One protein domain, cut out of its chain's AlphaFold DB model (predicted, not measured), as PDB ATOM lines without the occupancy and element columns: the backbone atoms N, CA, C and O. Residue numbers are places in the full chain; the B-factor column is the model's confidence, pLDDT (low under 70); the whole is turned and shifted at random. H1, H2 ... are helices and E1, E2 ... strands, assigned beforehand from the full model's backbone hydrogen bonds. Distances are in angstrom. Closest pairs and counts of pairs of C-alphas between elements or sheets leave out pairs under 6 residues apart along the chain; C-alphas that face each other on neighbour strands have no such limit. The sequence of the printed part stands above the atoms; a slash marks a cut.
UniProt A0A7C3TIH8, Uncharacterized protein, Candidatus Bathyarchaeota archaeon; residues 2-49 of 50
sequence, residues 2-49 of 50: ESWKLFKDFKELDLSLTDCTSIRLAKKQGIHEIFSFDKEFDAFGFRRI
ATOM      1  N   GLU A   2       5.152  19.476  12.320       66.19
ATOM      2  CA  GLU A   2       5.366  19.386  13.777       66.19
ATOM      3  C   GLU A   2       6.088  20.596  14.382       66.19
ATOM      4  O   GLU A   2       5.669  21.067  15.431       66.19
ATOM      5  N   SER A   3       7.084  21.179  13.703       66.94
ATOM      6  CA  SER A   3       7.738  22.414  14.175       66.94
ATOM      7  C   SER A   3       6.767  23.598  14.271       66.94
ATOM      8  O   SER A   3       6.929  24.461  15.119       66.94
ATOM      9  N   TRP A   4       5.714  23.615  13.443       69.31
ATOM     10  CA  TRP A   4       4.646  24.620  13.513       69.31
ATOM     11  C   TRP A   4       3.711  24.412  14.711       69.31
ATOM     12  O   TRP A   4       3.134  25.372  15.213       69.31
ATOM     13  N   LYS A   5       3.538  23.165  15.175       73.75
ATOM     14  CA  LYS A   5       2.851  22.900  16.448       73.75
ATOM     15  C   LYS A   5       3.712  23.398  17.606       73.75
ATOM     16  O   LYS A   5       3.230  24.223  18.361       73.75
ATOM     17  N   LEU A   6       5.004  23.047  17.609       69.50
ATOM     18  CA  LEU A   6       5.991  23.540  18.578       69.50
ATOM     19  C   LEU A   6       5.955  25.078  18.690       69.50
ATOM     20  O   LEU A   6       5.727  25.614  19.764       69.50
ATOM     21  N   PHE A   7       6.060  25.788  17.564       68.50
ATOM     22  CA  PHE A   7       6.011  27.253  17.527       68.50
ATOM     23  C   PHE A   7       4.711  27.840  18.106       68.50
ATOM     24  O   PHE A   7       4.729  28.881  18.754       68.50
ATOM     25  N   LYS A   8       3.564  27.180  17.899       72.94
ATOM     26  CA  LYS A   8       2.283  27.631  18.465       72.94
ATOM     27  C   LYS A   8       2.143  27.308  19.952       72.94
ATOM     28  O   LYS A   8       1.537  28.102  20.667       72.94
ATOM     29  N   ASP A   9       2.686  26.175  20.388       68.69
ATOM     30  CA  ASP A   9       2.613  25.696  21.771       68.69
ATOM     31  C   ASP A   9       3.545  26.502  22.698       68.69
ATOM     32  O   ASP A   9       3.276  26.615  23.891       68.69
ATOM     33  N   PHE A  10       4.590  27.131  22.146       67.56
ATOM     34  CA  PHE A  10       5.547  27.967  22.876       67.56
ATOM     35  C   PHE A  10       5.402  29.464  22.603       67.56
ATOM     36  O   PHE A  10       6.380  30.187  22.703       67.56
ATOM     37  N   LYS A  11       4.196  29.966  22.316       63.84
ATOM     38  CA  LYS A  11       3.954  31.418  22.173       63.84
ATOM     39  C   LYS A  11       4.422  32.269  23.368       63.84
ATOM     40  O   LYS A  11       4.607  33.468  23.210       63.84
ATOM     41  N   GLU A  12       4.550  31.651  24.541       65.00
ATOM     42  CA  GLU A  12       5.046  32.256  25.787       65.00
ATOM     43  C   GLU A  12       6.589  32.287  25.870       65.00
ATOM     44  O   GLU A  12       7.140  33.008  26.696       65.00
ATOM     45  N   LEU A  13       7.292  31.507  25.038       67.19
ATOM     46  CA  LEU A  13       8.746  31.562  24.886       67.19
ATOM     47  C   LEU A  13       9.086  32.380  23.638       67.19
ATOM     48  O   LEU A  13       8.440  32.242  22.599       67.19
ATOM     49  N   ASP A  14      10.125  33.203  23.725       76.94
ATOM     50  CA  ASP A  14      10.613  34.010  22.604       76.94
ATOM     51  C   ASP A  14      11.416  33.142  21.618       76.94
ATOM     52  O   ASP A  14      12.627  33.258  21.493       76.94
ATOM     53  N   LEU A  15      10.743  32.182  20.972       83.44
ATOM     54  CA  LEU A  15      11.347  31.257  20.015       83.44
ATOM     55  C   LEU A  15      10.953  31.625  18.593       83.44
ATOM     56  O   LEU A  15       9.769  31.680  18.243       83.44
ATOM     57  N   SER A  16      11.945  31.761  17.719       89.00
ATOM     58  CA  SER A  16      11.689  31.892  16.293       89.00
ATOM     59  C   SER A  16      11.281  30.549  15.670       89.00
ATOM     60  O   SER A  16      11.483  29.454  16.213       89.00
ATOM     61  N   LEU A  17      10.734  30.606  14.453       87.38
ATOM     62  CA  LEU A  17      10.485  29.401  13.655       87.38
ATOM     63  C   LEU A  17      11.785  28.625  13.365       87.38
ATOM     64  O   LEU A  17      11.762  27.390  13.266       87.38
ATOM     65  N   THR A  18      12.908  29.335  13.233       90.38
ATOM     66  CA  THR A  18      14.232  28.741  13.025       90.38
ATOM     67  C   THR A  18      14.643  27.933  14.249       90.38
ATOM     68  O   THR A  18      15.013  26.770  14.093       90.38
ATOM     69  N   ASP A  19      14.458  28.470  15.456       90.94
ATOM     70  CA  ASP A  19      14.782  27.770  16.707       90.94
ATOM     71  C   ASP A  19      13.944  26.503  16.849       90.94
ATOM     72  O   ASP A  19      14.477  25.412  17.054       90.94
ATOM     73  N   CYS A  20      12.635  26.600  16.593       91.25
ATOM     74  CA  CYS A  20      11.735  25.448  16.615       91.25
ATOM     75  C   CYS A  20      12.166  24.340  15.640       91.25
ATOM     76  O   CYS A  20      12.046  23.144  15.929       91.25
ATOM     77  N   THR A  21      12.660  24.726  14.464       92.00
ATOM     78  CA  THR A  21      13.116  23.780  13.442       92.00
ATOM     79  C   THR A  21      14.442  23.135  13.840       92.00
ATOM     80  O   THR A  21      14.562  21.910  13.747       92.00
ATOM     81  N   SER A  22      15.387  23.921  14.361       94.38
ATOM     82  CA  SER A  22      16.666  23.448  14.901       94.38
ATOM     83  C   SER A  22      16.462  22.461  16.052       94.38
ATOM     84  O   SER A  22      16.993  21.351  16.001       94.38
ATOM     85  N   ILE A  23      15.605  22.793  17.027       93.00
ATOM     86  CA  ILE A  23      15.240  21.918  18.156       93.00
ATOM     87  C   ILE A  23      14.709  20.576  17.646       93.00
ATOM     88  O   ILE A  23      15.150  19.507  18.078       93.00
ATOM     89  N   ARG A  24      13.753  20.604  16.708       92.06
ATOM     90  CA  ARG A  24      13.124  19.383  16.184       92.06
ATOM     91  C   ARG A  24      14.122  18.507  15.431       92.06
ATOM     92  O   ARG A  24      14.056  17.281  15.571       92.06
ATOM     93  N   LEU A  25      14.991  19.117  14.626       94.62
ATOM     94  CA  LEU A  25      16.013  18.418  13.855       94.62
ATOM     95  C   LEU A  25      17.043  17.773  14.781       94.62
ATOM     96  O   LEU A  25      17.292  16.577  14.657       94.62
ATOM     97  N   ALA A  26      17.570  18.529  15.743       95.56
ATOM     98  CA  ALA A  26      18.558  18.041  16.693       95.56
ATOM     99  C   ALA A  26      18.010  16.867  17.523       95.56
ATOM    100  O   ALA A  26      18.628  15.804  17.558       95.56
ATOM    101  N   LYS A  27      16.778  16.979  18.051       93.94
ATOM    102  CA  LYS A  27      16.100  15.866  18.748       93.94
ATOM    103  C   LYS A  27      15.915  14.634  17.865       93.94
ATOM    104  O   LYS A  27      16.082  13.516  18.337       93.94
ATOM    105  N   LYS A  28      15.571  14.819  16.584       95.38
ATOM    106  CA  LYS A  28      15.407  13.701  15.639       95.38
ATOM    107  C   LYS A  28      16.721  12.951  15.401       95.38
ATOM    108  O   LYS A  28      16.679  11.751  15.168       95.38
ATOM    109  N   GLN A  29      17.844  13.663  15.434       97.44
ATOM    110  CA  GLN A  29      19.172  13.119  15.149       97.44
ATOM    111  C   GLN A  29      19.942  12.687  16.405       97.44
ATOM    112  O   GLN A  29      21.089  12.271  16.290       97.44
ATOM    113  N   GLY A  30      19.345  12.792  17.600       96.88
ATOM    114  CA  GLY A  30      20.047  12.497  18.854       96.88
ATOM    115  C   GLY A  30      21.194  13.470  19.146       96.88
ATOM    116  O   GLY A  30      22.171  13.105  19.791       96.88
ATOM    117  N   ILE A  31      21.105  14.701  18.639       97.31
ATOM    118  CA  ILE A  31      22.069  15.761  18.930       97.31
ATOM    119  C   ILE A  31      21.669  16.404  20.256       97.31
ATOM    120  O   ILE A  31      20.526  16.832  20.421       97.31
ATOM    121  N   HIS A  32      22.621  16.484  21.181       96.06
ATOM    122  CA  HIS A  32      22.408  17.023  22.526       96.06
ATOM    123  C   HIS A  32      23.160  18.330  22.782       96.06
ATOM    124  O   HIS A  32      22.875  18.996  23.771       96.06
ATOM    125  N   GLU A  33      24.085  18.714  21.905       97.38
ATOM    126  CA  GLU A  33      24.861  19.949  22.025       97.38
ATOM    127  C   GLU A  33      24.416  20.947  20.956       97.38
ATOM    128  O   GLU A  33      24.190  20.565  19.805       97.38
ATOM    129  N   ILE A  34      24.274  22.221  21.328       95.88
ATOM    130  CA  ILE A  34      23.903  23.280  20.387       95.88
ATOM    131  C   ILE A  34      24.809  24.496  20.540       95.88
ATOM    132  O   ILE A  34      25.059  24.966  21.646       95.88
ATOM    133  N   PHE A  35      25.299  25.018  19.418       95.75
ATOM    134  CA  PHE A  35      26.098  26.237  19.416       95.75
ATOM    135  C   PHE A  35      25.182  27.451  19.275       95.75
ATOM    136  O   PHE A  35      24.658  27.709  18.191       95.75
ATOM    137  N   SER A  36      24.933  28.151  20.380       92.12
ATOM    138  CA  SER A  36      24.015  29.290  20.427       92.12
ATOM    139  C   SER A  36      24.278  30.164  21.654       92.12
ATOM    140  O   SER A  36      24.765  29.683  22.672       92.12
ATOM    141  N   PHE A  37      23.896  31.438  21.585       92.69
ATOM    142  CA  PHE A  37      23.860  32.338  22.747       92.69
ATOM    143  C   PHE A  37      22.460  32.459  23.369       92.69
ATOM    144  O   PHE A  37      22.299  33.080  24.416       92.69
ATOM    145  N   ASP A  38      21.461  31.868  22.721       90.44
ATOM    146  CA  ASP A  38      20.065  31.854  23.147       90.44
ATOM    147  C   ASP A  38      19.870  30.803  24.253       90.44
ATOM    148  O   ASP A  38      20.137  29.614  24.059       90.44
ATOM    149  N   LYS A  39      19.444  31.248  25.437       91.12
ATOM    150  CA  LYS A  39      19.311  30.399  26.634       91.12
ATOM    151  C   LYS A  39      18.055  29.531  26.587       91.12
ATOM    152  O   LYS A  39      17.928  28.589  27.366       91.12
ATOM    153  N   GLU A  40      17.113  29.835  25.706       89.69
ATOM    154  CA  GLU A  40      15.836  29.151  25.597       89.69
ATOM    155  C   GLU A  40      16.066  27.688  25.181       89.69
ATOM    156  O   GLU A  40      15.327  26.808  25.621       89.69
ATOM    157  N   PHE A  41      17.156  27.386  24.463       91.81
ATOM    158  CA  PHE A  41      17.585  26.017  24.150       91.81
ATOM    159  C   PHE A  41      17.915  25.159  25.383       91.81
ATOM    160  O   PHE A  41      17.712  23.939  25.339       91.81
ATOM    161  N   ASP A  42      18.352  25.767  26.489       92.31
ATOM    162  CA  ASP A  42      18.662  25.051  27.731       92.31
ATOM    163  C   ASP A  42      17.380  24.394  28.292       92.31
ATOM    164  O   ASP A  42      17.393  23.239  28.727       92.31
ATOM    165  N   ALA A  43      16.225  25.065  28.160       90.06
ATOM    166  CA  ALA A  43      14.914  24.545  28.567       90.06
ATOM    167  C   ALA A  43      14.452  23.326  27.742       90.06
ATOM    168  O   ALA A  43      13.579  22.569  28.174       90.06
ATOM    169  N   PHE A  44      15.051  23.097  26.569       90.00
ATOM    170  CA  PHE A  44      14.750  21.949  25.710       90.00
ATOM    171  C   PHE A  44      15.686  20.756  25.915       90.00
ATOM    172  O   PHE A  44      15.512  19.744  25.223       90.00
ATOM    173  N   GLY A  45      16.614  20.851  26.872       92.94
ATOM    174  CA  GLY A  45      17.557  19.794  27.230       92.94
ATOM    175  C   GLY A  45      18.810  19.757  26.360       92.94
ATOM    176  O   GLY A  45      19.477  18.723  26.315       92.94
ATOM    177  N   PHE A  46      19.119  20.845  25.649       95.88
ATOM    178  CA  PHE A  46      20.393  20.972  24.952       95.88
ATOM    179  C   PHE A  46      21.471  21.475  25.906       95.88
ATOM    180  O   PHE A  46      21.237  22.359  26.725       95.88
ATOM    181  N   ARG A  47      22.682  20.941  25.760       96.69
ATOM    182  CA  ARG A  47      23.891  21.550  26.295       96.69
ATOM    183  C   ARG A  47      24.335  22.623  25.316       96.69
ATOM    184  O   ARG A  47      24.909  22.326  24.265       96.69
ATOM    185  N   ARG A  48      24.050  23.869  25.653       94.94
ATOM    186  CA  ARG A  48      24.518  24.996  24.866       94.94
ATOM    187  C   ARG A  48      26.019  25.193  25.048       94.94
ATOM    188  O   ARG A  48      26.549  24.977  26.138       94.94
ATOM    189  N   ILE A  49      26.700  25.516  23.955       92.62
ATOM    190  CA  ILE A  49      28.136  25.775  23.947       92.62
ATOM    191  C   ILE A  49      28.474  27.024  23.117       92.62
ATOM    192  O   ILE A  49      27.990  27.147  21.993       92.62
TER     193      ILE A  49
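What this domain is: This is residues 2 to 49 of the 50 residues of an uncharacterized protein of Candidatus Bathyarchaeota archaeon (UniProt A0A7C3TIH8). Two short parallel strands, E1 and E2, make one end of a small globule and H1 the other, with H2, the longest helix, and short H3 between them. The 48 printed residues include, in order, H1, H2, E1, H3 and E2, mostly helix. The whole is compact, radius of gyration of the C-alphas 10.0 A, spanning 26 by 21 by 15 A.

Where its parts are: E1 is residues 33 to 35; E2, 47 to 49, ends at C-alpha (28.136, 25.775, 23.947). H3 is residues 39 to 44, H2 17 to 28, 16.6 A long, and H1 2 to 9, 10.5 A, from C-alpha (5.366, 19.386, 13.777).

How they stand to each other: E1 and E2 are parallel neighbours; N 34 and O 47 are 3.0 A apart, within hydrogen-bond range. E1, H3, E2 form a strand-helix-strand unit, a helix between parallel neighbour strands, its crossover right-handed. H2 and H3 are close but not clearly touching, closest C-alphas Ile 23 and Phe 44, 7.6 A. H1 touches H2, closest C-alphas Ser 3 and Cys 20, 5.6 A, at a steep tilt of 56 degrees, opposite ways. Every O i to N i+4 pair is within hydrogen-bond range in H1 and H2; H3 has 0 of 2, but 3 of 3 O i to N i+3.

The domain as a whole: The farthest C-alphas, Lys 5 and Ile 49, are 26.5 A apart. The printed part has no cut and no long link. Residues 2 to 4, 6 to 7 and 9 to 13 have pLDDT under 70.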